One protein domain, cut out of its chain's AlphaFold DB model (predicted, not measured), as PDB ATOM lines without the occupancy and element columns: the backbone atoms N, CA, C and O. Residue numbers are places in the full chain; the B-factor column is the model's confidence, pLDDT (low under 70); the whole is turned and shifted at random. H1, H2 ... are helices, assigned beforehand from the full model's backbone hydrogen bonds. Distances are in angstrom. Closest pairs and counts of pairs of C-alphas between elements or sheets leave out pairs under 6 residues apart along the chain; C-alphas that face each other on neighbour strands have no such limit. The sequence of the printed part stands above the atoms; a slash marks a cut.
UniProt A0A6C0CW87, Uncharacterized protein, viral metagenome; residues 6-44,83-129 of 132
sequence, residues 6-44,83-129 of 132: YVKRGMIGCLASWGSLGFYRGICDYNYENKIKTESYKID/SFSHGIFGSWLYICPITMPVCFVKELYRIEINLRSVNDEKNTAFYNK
ATOM      1  N   TYR A   6      47.494   7.198 -38.299       78.50
ATOM      2  CA  TYR A   6      46.046   7.163 -38.074       78.50
ATOM      3  C   TYR A   6      45.680   6.683 -36.661       78.50
ATOM      4  O   TYR A   6      44.778   7.248 -36.047       78.50
ATOM      5  N   VAL A   7      46.425   5.723 -36.098       76.69
ATOM      6  CA  VAL A   7      46.218   5.252 -34.718       76.69
ATOM      7  C   VAL A   7      46.566   6.352 -33.717       76.69
ATOM      8  O   VAL A   7      45.802   6.612 -32.791       76.69
ATOM      9  N   LYS A   8      47.681   7.062 -33.943       78.44
ATOM     10  CA  LYS A   8      48.083   8.202 -33.102       78.44
ATOM     11  C   LYS A   8      47.028   9.314 -33.120       78.44
ATOM     12  O   LYS A   8      46.657   9.818 -32.065       78.44
ATOM     13  N   ARG A   9      46.507   9.666 -34.301       82.12
ATOM     14  CA  ARG A   9      45.459  10.692 -34.451       82.12
ATOM     15  C   ARG A   9      44.138  10.282 -33.796       82.12
ATOM     16  O   ARG A   9      43.537  11.106 -33.114       82.12
ATOM     17  N   GLY A  10      43.721   9.025 -33.953       83.81
ATOM     18  CA  GLY A  10      42.511   8.502 -33.309       83.81
ATOM     19  C   GLY A  10      42.596   8.552 -31.783       83.81
ATOM     20  O   GLY A  10      41.685   9.049 -31.128       83.81
ATOM     21  N   MET A  11      43.732   8.134 -31.217       82.31
ATOM     22  CA  MET A  11      43.962   8.181 -29.770       82.31
ATOM     23  C   MET A  11      43.941   9.616 -29.221       82.31
ATOM     24  O   MET A  11      43.325   9.863 -28.186       82.31
ATOM     25  N   ILE A  12      44.548  10.574 -29.933       85.00
ATOM     26  CA  ILE A  12      44.496  12.000 -29.565       85.00
ATOM     27  C   ILE A  12      43.051  12.514 -29.584       85.00
ATOM     28  O   ILE A  12      42.644  13.208 -28.656       85.00
ATOM     29  N   GLY A  13      42.260  12.141 -30.596       87.56
ATOM     30  CA  GLY A  13      40.847  12.519 -30.684       87.56
ATOM     31  C   GLY A  13      40.018  12.005 -29.505       87.56
ATOM     32  O   GLY A  13      39.269  12.774 -28.905       87.56
ATOM     33  N   CYS A  14      40.200  10.737 -29.124       87.50
ATOM     34  CA  CYS A  14      39.521  10.150 -27.965       87.50
ATOM     35  C   CYS A  14      39.921  10.823 -26.645       87.50
ATOM     36  O   CYS A  14      39.068  11.085 -25.804       87.50
ATOM     37  N   LEU A  15      41.206  11.130 -26.454       88.75
ATOM     38  CA  LEU A  15      41.663  11.825 -25.247       88.75
ATOM     39  C   LEU A  15      41.146  13.265 -25.186       88.75
ATOM     40  O   LEU A  15      40.768  13.732 -24.116       88.75
ATOM     41  N   ALA A  16      41.085  13.958 -26.325       90.88
ATOM     42  CA  ALA A  16      40.548  15.312 -26.398       90.88
ATOM     43  C   ALA A  16      39.043  15.351 -26.088       90.88
ATOM     44  O   ALA A  16      38.599  16.217 -25.330       90.88
ATOM     45  N   SER A  17      38.254  14.409 -26.620       93.06
ATOM     46  CA  SER A  17      36.820  14.329 -26.314       93.06
ATOM     47  C   SER A  17      36.580  13.960 -24.851       93.06
ATOM     48  O   SER A  17      35.764  14.597 -24.183       93.06
ATOM     49  N   TRP A  18      37.348  13.008 -24.320       93.25
ATOM     50  CA  TRP A  18      37.262  12.596 -22.921       93.25
ATOM     51  C   TRP A  18      37.684  13.712 -21.954       93.25
ATOM     52  O   TRP A  18      36.994  13.984 -20.973       93.25
ATOM     53  N   GLY A  19      38.758  14.437 -22.269       94.31
ATOM     54  CA  GLY A  19      39.194  15.609 -21.510       94.31
ATOM     55  C   GLY A  19      38.198  16.769 -21.561       94.31
ATOM     56  O   GLY A  19      37.978  17.430 -20.544       94.31
ATOM     57  N   SER A  20      37.550  16.990 -22.709       95.81
ATOM     58  CA  SER A  20      36.491  18.001 -22.861       95.81
ATOM     59  C   SER A  20      35.242  17.638 -22.056       95.81
ATOM     60  O   SER A  20      34.636  18.505 -21.427       95.81
ATOM     61  N   LEU A  21      34.881  16.350 -22.012       95.31
ATOM     62  CA  LEU A  21      33.824  15.860 -21.130       95.31
ATOM     63  C   LEU A  21      34.189  16.112 -19.662       95.31
ATOM     64  O   LEU A  21      33.371  16.653 -18.922       95.31
ATOM     65  N   GLY A  22      35.426  15.809 -19.261       95.69
ATOM     66  CA  GLY A  22      35.930  16.131 -17.925       95.69
ATOM     67  C   GLY A  22      35.842  17.620 -17.597       95.69
ATOM     68  O   GLY A  22      35.402  17.978 -16.506       95.69
ATOM     69  N   PHE A  23      36.160  18.491 -18.562       97.44
ATOM     70  CA  PHE A  23      36.033  19.941 -18.411       97.44
ATOM     71  C   PHE A  23      34.604  20.353 -18.072       97.44
ATOM     72  O   PHE A  23      34.342  21.038 -17.082       97.44
ATOM     73  N   TYR A  24      33.664  19.884 -18.890       96.31
ATOM     74  CA  TYR A  24      32.246  20.138 -18.697       96.31
ATOM     75  C   TYR A  24      31.769  19.637 -17.327       96.31
ATOM     76  O   TYR A  24      31.089  20.364 -16.602       96.31
ATOM     77  N   ARG A  25      32.182  18.430 -16.926       94.94
ATOM     78  CA  ARG A  25      31.815  17.848 -15.628       94.94
ATOM     79  C   ARG A  25      32.378  18.634 -14.449       94.94
ATOM     80  O   ARG A  25      31.668  18.788 -13.461       94.94
ATOM     81  N   GLY A  26      33.582  19.189 -14.563       95.31
ATOM     82  CA  GLY A  26      34.137  20.065 -13.529       95.31
ATOM     83  C   GLY A  26      33.366  21.369 -13.363       95.31
ATOM     84  O   GLY A  26      33.119  21.806 -12.239       95.31
ATOM     85  N   ILE A  27      32.887  21.956 -14.460       95.50
ATOM     86  CA  ILE A  27      31.992  23.118 -14.384       95.50
ATOM     87  C   ILE A  27      30.661  22.742 -13.718       95.50
ATOM     88  O   ILE A  27      30.166  23.501 -12.882       95.50
ATOM     89  N   CYS A  28      30.083  21.584 -14.057       93.50
ATOM     90  CA  CYS A  28      28.856  21.101 -13.420       93.50
ATOM     91  C   CYS A  28      29.019  20.923 -11.905       93.50
ATOM     92  O   CYS A  28      28.141  21.351 -11.160       93.50
ATOM     93  N   ASP A  29      30.140  20.352 -11.467       94.56
ATOM     94  CA  ASP A  29      30.474  20.175 -10.052       94.56
ATOM     95  C   ASP A  29      30.508  21.527  -9.315       94.56
ATOM     96  O   ASP A  29      29.765  21.756  -8.358       94.56
ATOM     97  N   TYR A  30      31.249  22.500  -9.856       94.38
ATOM     98  CA  TYR A  30      31.307  23.855  -9.298       94.38
ATOM     99  C   TYR A  30      29.929  24.531  -9.212       94.38
ATOM    100  O   TYR A  30      29.588  25.174  -8.213       94.38
ATOM    101  N   ASN A  31      29.118  24.390 -10.262       93.38
ATOM    102  CA  ASN A  31      27.771  24.954 -10.297       93.38
ATOM    103  C   ASN A  31      26.865  24.307  -9.241       93.38
ATOM    104  O   ASN A  31      26.080  25.008  -8.596       93.38
ATOM    105  N   TYR A  32      26.990  22.995  -9.044       93.12
ATOM    106  CA  TYR A  32      26.262  22.257  -8.020       93.12
ATOM    107  C   TYR A  32      26.642  22.723  -6.609       93.12
ATOM    108  O   TYR A  32      25.760  23.059  -5.815       93.12
ATOM    109  N   GLU A  33      27.936  22.853  -6.309       91.94
ATOM    110  CA  GLU A  33      28.381  23.364  -5.007       91.94
ATOM    111  C   GLU A  33      27.900  24.793  -4.739       91.94
ATOM    112  O   GLU A  33      27.454  25.115  -3.634       91.94
ATOM    113  N   ASN A  34      27.963  25.664  -5.745       93.19
ATOM    114  CA  ASN A  34      27.480  27.035  -5.608       93.19
ATOM    115  C   ASN A  34      25.968  27.101  -5.399       93.19
ATOM    116  O   ASN A  34      25.502  27.953  -4.636       93.19
ATOM    117  N   LYS A  35      25.201  26.202  -6.023       92.31
ATOM    118  CA  LYS A  35      23.764  26.074  -5.766       92.31
ATOM    119  C   LYS A  35      23.509  25.733  -4.296       92.31
ATOM    120  O   LYS A  35      22.755  26.457  -3.649       92.31
ATOM    121  N   ILE A  36      24.206  24.735  -3.746       92.12
ATOM    122  CA  ILE A  36      24.085  24.349  -2.326       92.12
ATOM    123  C   ILE A  36      24.452  25.515  -1.401       92.12
ATOM    124  O   ILE A  36      23.699  25.839  -0.484       92.12
ATOM    125  N   LYS A  37      25.579  26.195  -1.650       92.88
ATOM    126  CA  LYS A  37      26.001  27.359  -0.849       92.88
ATOM    127  C   LYS A  37      24.959  28.479  -0.887       92.88
ATOM    128  O   LYS A  37      24.692  29.111   0.130       92.88
ATOM    129  N   THR A  38      24.346  28.700  -2.047       93.69
ATOM    130  CA  THR A  38      23.280  29.697  -2.220       93.69
ATOM    131  C   THR A  38      22.011  29.313  -1.461       93.69
ATOM    132  O   THR A  38      21.363  30.181  -0.880       93.69
ATOM    133  N   GLU A  39      21.647  28.032  -1.441       93.81
ATOM    134  CA  GLU A  39      20.506  27.531  -0.666       93.81
ATOM    135  C   GLU A  39      20.753  27.642   0.843       93.81
ATOM    136  O   GLU A  39      19.894  28.167   1.552       93.81
ATOM    137  N   SER A  40      21.947  27.275   1.320       93.38
ATOM    138  CA  SER A  40      22.353  27.469   2.722       93.38
ATOM    139  C   SER A  40      22.273  28.939   3.124       93.38
ATOM    140  O   SER A  40      21.636  29.278   4.116       93.38
ATOM    141  N   TYR A  41      22.817  29.833   2.294       94.31
ATOM    142  CA  TYR A  41      22.757  31.273   2.538       94.31
ATOM    143  C   TYR A  41      21.317  31.792   2.670       94.31
ATOM    144  O   TYR A  41      21.045  32.633   3.523       94.31
ATOM    145  N   LYS A  42      20.364  31.286   1.871       94.69
ATOM    146  CA  LYS A  42      18.946  31.673   2.000       94.69
ATOM    147  C   LYS A  42      18.370  31.280   3.361       94.69
ATOM    148  O   LYS A  42      17.625  32.064   3.945       94.69
ATOM    149  N   ILE A  43      18.712  30.094   3.860       95.25
ATOM    150  CA  ILE A  43      18.282  29.621   5.184       95.25
ATOM    151  C   ILE A  43      18.898  30.499   6.280       95.25
ATOM    152  O   ILE A  43      18.181  30.982   7.160       95.25
ATOM    153  N   ASP A  44      20.196  30.782   6.178       94.38
ATOM    154  CA  ASP A  44      20.915  31.632   7.131       94.38
ATOM    155  C   ASP A  44      20.362  33.064   7.150       94.38
ATOM    156  O   ASP A  44      20.221  33.666   8.217       94.38
ATOM    157  N   SER A  83      35.160  28.575 -11.593       92.94
ATOM    158  CA  SER A  83      34.448  27.611 -12.444       92.94
ATOM    159  C   SER A  83      35.356  27.047 -13.536       92.94
ATOM    160  O   SER A  83      35.441  25.834 -13.714       92.94
ATOM    161  N   PHE A  84      36.100  27.918 -14.218       95.69
ATOM    162  CA  PHE A  84      37.051  27.523 -15.249       95.69
ATOM    163  C   PHE A  84      38.167  26.630 -14.687       95.69
ATOM    164  O   PHE A  84      38.466  25.586 -15.264       95.69
ATOM    165  N   SER A  85      38.727  26.981 -13.525       94.69
ATOM    166  CA  SER A  85      39.718  26.156 -12.821       94.69
ATOM    167  C   SER A  85      39.167  24.781 -12.434       94.69
ATOM    168  O   SER A  85      39.878  23.786 -12.568       94.69
ATOM    169  N   HIS A  86      37.897  24.694 -12.020       94.31
ATOM    170  CA  HIS A  86      37.236  23.402 -11.797       94.31
ATOM    171  C   HIS A  86      37.079  22.611 -13.097       94.31
ATOM    172  O   HIS A  86      37.254  21.396 -13.089       94.31
ATOM    173  N   GLY A  87      36.816  23.284 -14.219       96.00
ATOM    174  CA  GLY A  87      36.844  22.662 -15.540       96.00
ATOM    175  C   GLY A  87      38.209  22.042 -15.853       96.00
ATOM    176  O   GLY A  87      38.288  20.852 -16.143       96.00
ATOM    177  N   ILE A  88      39.303  22.798 -15.715       96.19
ATOM    178  CA  ILE A  88      40.668  22.267 -15.922       96.19
ATOM    179  C   ILE A  88      40.922  21.059 -15.012       96.19
ATOM    180  O   ILE A  88      41.435  20.035 -15.468       96.19
ATOM    181  N   PHE A  89      40.539  21.157 -13.737       94.94
ATOM    182  CA  PHE A  89      40.676  20.058 -12.785       94.94
ATOM    183  C   PHE A  89      39.881  18.815 -13.218       94.94
ATOM    184  O   PHE A  89      40.406  17.702 -13.191       94.94
ATOM    185  N   GLY A  90      38.655  18.995 -13.710       94.81
ATOM    186  CA  GLY A  90      37.848  17.920 -14.280       94.81
ATOM    187  C   GLY A  90      38.497  17.272 -15.506       94.81
ATOM    188  O   GLY A  90      38.571  16.046 -15.581       94.81
ATOM    189  N   SER A  91      39.045  18.061 -16.435       96.06
ATOM    190  CA  SER A  91      39.810  17.529 -17.574       96.06
ATOM    191  C   SER A  91      41.002  16.695 -17.126       96.06
ATOM    192  O   SER A  91      41.229  15.611 -17.666       96.06
ATOM    193  N   TRP A  92      41.746  17.181 -16.130       94.62
ATOM    194  CA  TRP A  92      42.897  16.473 -15.582       94.62
ATOM    195  C   TRP A  92      42.507  15.101 -15.023       94.62
ATOM    196  O   TRP A  92      43.160  14.111 -15.343       94.62
ATOM    197  N   LEU A  93      41.411  15.012 -14.263       93.56
ATOM    198  CA  LEU A  93      40.922  13.738 -13.724       93.56
ATOM    199  C   LEU A  93      40.479  12.756 -14.810       93.56
ATOM    200  O   LEU A  93      40.695  11.552 -14.676       93.56
ATOM    201  N   TYR A  94      39.869  13.253 -15.882       92.44
ATOM    202  CA  TYR A  94      39.404  12.395 -16.968       92.44
ATOM    203  C   TYR A  94      40.581  11.860 -17.789       92.44
ATOM    204  O   TYR A  94      40.570  10.695 -18.176       92.44
ATOM    205  N   ILE A  95      41.611  12.676 -18.022       92.75
ATOM    206  CA  ILE A  95      42.800  12.278 -18.790       92.75
ATOM    207  C   ILE A  95      43.763  11.425 -17.947       92.75
ATOM    208  O   ILE A  95      44.451  10.560 -18.491       92.75
ATOM    209  N   CYS A  96      43.835  11.653 -16.633       92.44
ATOM    210  CA  CYS A  96      44.756  10.938 -15.758       92.44
ATOM    211  C   CYS A  96      44.397   9.439 -15.686       92.44
ATOM    212  O   CYS A  96      43.290   9.083 -15.276       92.44
ATOM    213  N   PRO A  97      45.335   8.530 -16.018       88.50
ATOM    214  CA  PRO A  97      45.048   7.101 -16.158       88.50
ATOM    215  C   PRO A  97      44.627   6.425 -14.846       88.50
ATOM    216  O   PRO A  97      43.943   5.408 -14.882       88.50
ATOM    217  N   ILE A  98      45.004   6.985 -13.691       91.88
ATOM    218  CA  ILE A  98      44.648   6.447 -12.368       91.88
ATOM    219  C   ILE A  98      43.182   6.748 -12.033       91.88
ATOM    220  O   ILE A  98      42.477   5.894 -11.503       91.88
ATOM    221  N   THR A  99      42.708   7.955 -12.341       91.75
ATOM    222  CA  THR A  99      41.341   8.403 -12.025       91.75
ATOM    223  C   THR A  99      40.343   8.074 -13.132       91.75
ATOM    224  O   THR A  99      39.143   7.980 -12.871       91.75
ATOM    225  N   MET A 100      40.828   7.812 -14.347       89.38
ATOM    226  CA  MET A 100      40.016   7.478 -15.514       89.38
ATOM    227  C   MET A 100      39.020   6.320 -15.286       89.38
ATOM    228  O   MET A 100      37.860   6.499 -15.664       89.38
ATOM    229  N   PRO A 101      39.369   5.177 -14.647       91.38
ATOM    230  CA  PRO A 101      38.403   4.104 -14.390       91.38
ATOM    231  C   PRO A 101      37.235   4.548 -13.503       91.38
ATOM    232  O   PRO A 101      36.088   4.191 -13.762       91.38
ATOM    233  N   VAL A 102      37.506   5.374 -12.487       91.69
ATOM    234  CA  VAL A 102      36.474   5.909 -11.587       91.69
ATOM    235  C   VAL A 102      35.549   6.858 -12.349       91.69
ATOM    236  O   VAL A 102      34.326   6.722 -12.276       91.69
ATOM    237  N   CYS A 103      36.117   7.778 -13.134       92.19
ATOM    238  CA  CYS A 103      35.343   8.689 -13.980       92.19
ATOM    239  C   CYS A 103      34.489   7.928 -15.006       92.19
ATOM    240  O   CYS A 103      33.333   8.286 -15.225       92.19
ATOM    241  N   PHE A 104      35.019   6.848 -15.585       92.12
ATOM    242  CA  PHE A 104      34.293   6.006 -16.532       92.12
ATOM    243  C   PHE A 104      33.062   5.342 -15.897       92.12
ATOM    244  O   PHE A 104      31.969   5.437 -16.451       92.12
ATOM    245  N   VAL A 105      33.201   4.750 -14.705       92.75
ATOM    246  CA  VAL A 105      32.065   4.158 -13.974       92.75
ATOM    247  C   VAL A 105      31.006   5.213 -13.635       92.75
ATOM    248  O   VAL A 105      29.813   4.959 -13.813       92.75
ATOM    249  N   LYS A 106      31.411   6.422 -13.218       92.06
ATOM    250  CA  LYS A 106      30.451   7.516 -12.974       92.06
ATOM    251  C   LYS A 106      29.721   7.941 -14.250       92.06
ATOM    252  O   LYS A 106      28.534   8.250 -14.183       92.06
ATOM    253  N   GLU A 107      30.376   7.950 -15.410       93.50
ATOM    254  CA  GLU A 107      29.687   8.238 -16.677       93.50
ATOM    255  C   GLU A 107      28.686   7.143 -17.058       93.50
ATOM    256  O   GLU A 107      27.577   7.477 -17.473       93.50
ATOM    257  N   LEU A 108      29.012   5.861 -16.849       93.75
ATOM    258  CA  LEU A 108      28.042   4.774 -17.042       93.75
ATOM    259  C   LEU A 108      26.807   4.963 -16.155       93.75
ATOM    260  O   LEU A 108      25.683   4.881 -16.647       93.75
ATOM    261  N   TYR A 109      27.010   5.310 -14.883       92.31
ATOM    262  CA  TYR A 109      25.919   5.630 -13.965       92.31
ATOM    263  C   TYR A 109      25.087   6.833 -14.446       92.31
ATOM    264  O   TYR A 109      23.860   6.778 -14.471       92.31
ATOM    265  N   ARG A 110      25.722   7.920 -14.904       91.44
ATOM    266  CA  ARG A 110      24.997   9.092 -15.434       91.44
ATOM    267  C   ARG A 110      24.177   8.749 -16.677       91.44
ATOM    268  O   ARG A 110      23.071   9.268 -16.832       91.44
ATOM    269  N   ILE A 111      24.702   7.888 -17.550       93.62
ATOM    270  CA  ILE A 111      23.980   7.373 -18.719       93.62
ATOM    271  C   ILE A 111      22.772   6.550 -18.263       93.62
ATOM    272  O   ILE A 111      21.669   6.798 -18.742       93.62
ATOM    273  N   GLU A 112      22.945   5.639 -17.306       93.12
ATOM    274  CA  GLU A 112      21.857   4.833 -16.736       93.12
ATOM    275  C   GLU A 112      20.737   5.705 -16.152       93.12
ATOM    276  O   GLU A 112      19.568   5.516 -16.493       93.12
ATOM    277  N   ILE A 113      21.082   6.704 -15.335       92.06
ATOM    278  CA  ILE A 113      20.112   7.647 -14.757       92.06
ATOM    279  C   ILE A 113      19.379   8.435 -15.848       92.06
ATOM    280  O   ILE A 113      18.160   8.611 -15.770       92.06
ATOM    281  N   ASN A 114      20.094   8.886 -16.882       92.00
ATOM    282  CA  ASN A 114      19.482   9.596 -18.003       92.00
ATOM    283  C   ASN A 114      18.539   8.692 -18.811       92.00
ATOM    284  O   ASN A 114      17.467   9.152 -19.196       92.00
ATOM    285  N   LEU A 115      18.891   7.420 -19.018       92.88
ATOM    286  CA  LEU A 115      18.040   6.442 -19.704       92.88
ATOM    287  C   LEU A 115      16.788   6.099 -18.889       92.88
ATOM    288  O   LEU A 115      15.700   6.002 -19.451       92.88
ATOM    289  N   ARG A 116      16.914   5.961 -17.564       92.00
ATOM    290  CA  ARG A 116      15.781   5.691 -16.662       92.00
ATOM    291  C   ARG A 116      14.937   6.924 -16.340       92.00
ATOM    292  O   ARG A 116      13.892   6.790 -15.715       92.00
ATOM    293  N   SER A 117      15.376   8.115 -16.753       88.44
ATOM    294  CA  SER A 117      14.701   9.392 -16.481       88.44
ATOM    295  C   SER A 117      14.437   9.660 -14.989       88.44
ATOM    296  O   SER A 117      13.472  10.336 -14.631       88.44
ATOM    297  N   VAL A 118      15.314   9.171 -14.104       89.12
ATOM    298  CA  VAL A 118      15.209   9.390 -12.652       89.12
ATOM    299  C   VAL A 118      15.784  10.768 -12.326       89.12
ATOM    300  O   VAL A 118      16.993  10.942 -12.177       89.12
ATOM    301  N   ASN A 119      14.926  11.786 -12.282       85.81
ATOM    302  CA  ASN A 119      15.372  13.174 -12.119       85.81
ATOM    303  C   ASN A 119      15.846  13.506 -10.698       85.81
ATOM    304  O   ASN A 119      16.671  14.404 -10.545       85.81
ATOM    305  N   ASP A 120      15.389  12.770  -9.685       86.38
ATOM    306  CA  ASP A 120      15.791  12.995  -8.292       86.38
ATOM    307  C   ASP A 120      17.291  12.747  -8.096       86.38
ATOM    308  O   ASP A 120      17.983  13.539  -7.453       86.38
ATOM    309  N   GLU A 121      17.828  11.726  -8.769       85.88
ATOM    310  CA  GLU A 121      19.252  11.381  -8.737       85.88
ATOM    311  C   GLU A 121      20.135  12.469  -9.355       85.88
ATOM    312  O   GLU A 121      21.278  12.651  -8.952       85.88
ATOM    313  N   LYS A 122      19.610  13.287 -10.274       85.38
ATOM    314  CA  LYS A 122      20.376  14.402 -10.857       85.38
ATOM    315  C   LYS A 122      20.657  15.519  -9.856       85.38
ATOM    316  O   LYS A 122      21.494  16.373 -10.135       85.38
ATOM    317  N   ASN A 123      19.977  15.539  -8.711       83.69
ATOM    318  CA  ASN A 123      20.228  16.500  -7.638       83.69
ATOM    319  C   ASN A 123      21.177  15.952  -6.561       83.69
ATOM    320  O   ASN A 123      21.530  16.688  -5.635       83.69
ATOM    321  N   THR A 124      21.612  14.694  -6.663       88.00
ATOM    322  CA  THR A 124      22.507  14.103  -5.669       88.00
ATOM    323  C   THR A 124      23.953  14.526  -5.906       88.00
ATOM    324  O   THR A 124      24.376  14.857  -7.022       88.00
ATOM    325  N   ALA A 125      24.732  14.519  -4.824       86.62
ATOM    326  CA  ALA A 125      26.159  14.797  -4.884       86.62
ATOM    327  C   ALA A 125      26.874  13.770  -5.770       86.62
ATOM    328  O   ALA A 125      27.696  14.148  -6.597       86.62
ATOM    329  N   PHE A 126      26.478  12.497  -5.684       87.12
ATOM    330  CA  PHE A 126      27.090  11.422  -6.458       87.12
ATOM    331  C   PHE A 126      26.975  11.643  -7.974       87.12
ATOM    332  O   PHE A 126      27.937  11.406  -8.710       87.12
ATOM    333  N   TYR A 127      25.836  12.162  -8.449       88.75
ATOM    334  CA  TYR A 127      25.653  12.493  -9.862       88.75
ATOM    335  C   TYR A 127      26.519  13.685 -10.296       88.75
ATOM    336  O   TYR A 127      27.169  13.627 -11.347       88.75
ATOM    337  N   ASN A 128      26.550  14.760  -9.505       89.12
ATOM    338  CA  ASN A 128      27.149  16.034  -9.917       89.12
ATOM    339  C   ASN A 128      28.651  16.145  -9.648       89.12
ATOM    340  O   ASN A 128      29.361  16.730 -10.465       89.12
ATOM    341  N   LYS A 129      29.147  15.567  -8.553       90.06
ATOM    342  CA  LYS A 129      30.543  15.714  -8.142       90.06
ATOM    343  C   LYS A 129      31.502  14.922  -9.018       90.06
ATOM    344  O   LYS A 129      31.182  13.819  -9.485       90.06
TER     345      LYS A 129
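Overview. This is residues 6 to 44 and 83 to 129 of the 132 residues of an uncharacterized protein of viral metagenome (UniProt A0A6C0CW87). One long helix, H1, makes the length, its ends, residues 6 to 13 and 35 to 44, sticking out; H2 crosses its middle, and H3, H4 and H5 loop back to it. The printed part has 86 residues with five named helices, H1 to H5 in chain order, all helix. It is loose, radius of gyration of the C-alphas 15.0 A, spanning 56 by 31 by 18 A.

Arrangement. Start at H1, residues 6 to 44: it touches H2, residues 83 to 95, with residues 15 to 31 alone, at a steep tilt of 43 degrees, opposite ways; the closest C-alphas, of Phe 23 and Gly 87, are 4.0 A apart. H3, residues 100 to 116, touches H2 only at the corner; look at C-alphas 94 and 100, the closest, 5.2 A apart. H4, residues 120 to 123, is close to H3 but not clearly touching, closest C-alphas 113 and 121, 7.1 A. H5, residues 125 to 128, touches H1's residues 25 to 32 alone, closest C-alphas 29 and 128, 5.3 A. In H1, H2 and H3 every O i to N i+4 pair is within hydrogen-bond range; H4 and H5 are too short for one.

Along the chain. Find C-alpha 6 at (46.046, 7.163, -38.074); H1 runs 57.2 A from there. H2 measures 18.6 A, H3 24.3 A. H5 ends at C-alpha 128, (27.149, 16.034, -9.917).

Size, cuts and confidence. Residues 45 to 82 are not printed; C-alphas 44 and 83 are 24.1 A apart. The links printed whole are tight. No printed residue is under pLDDT 70.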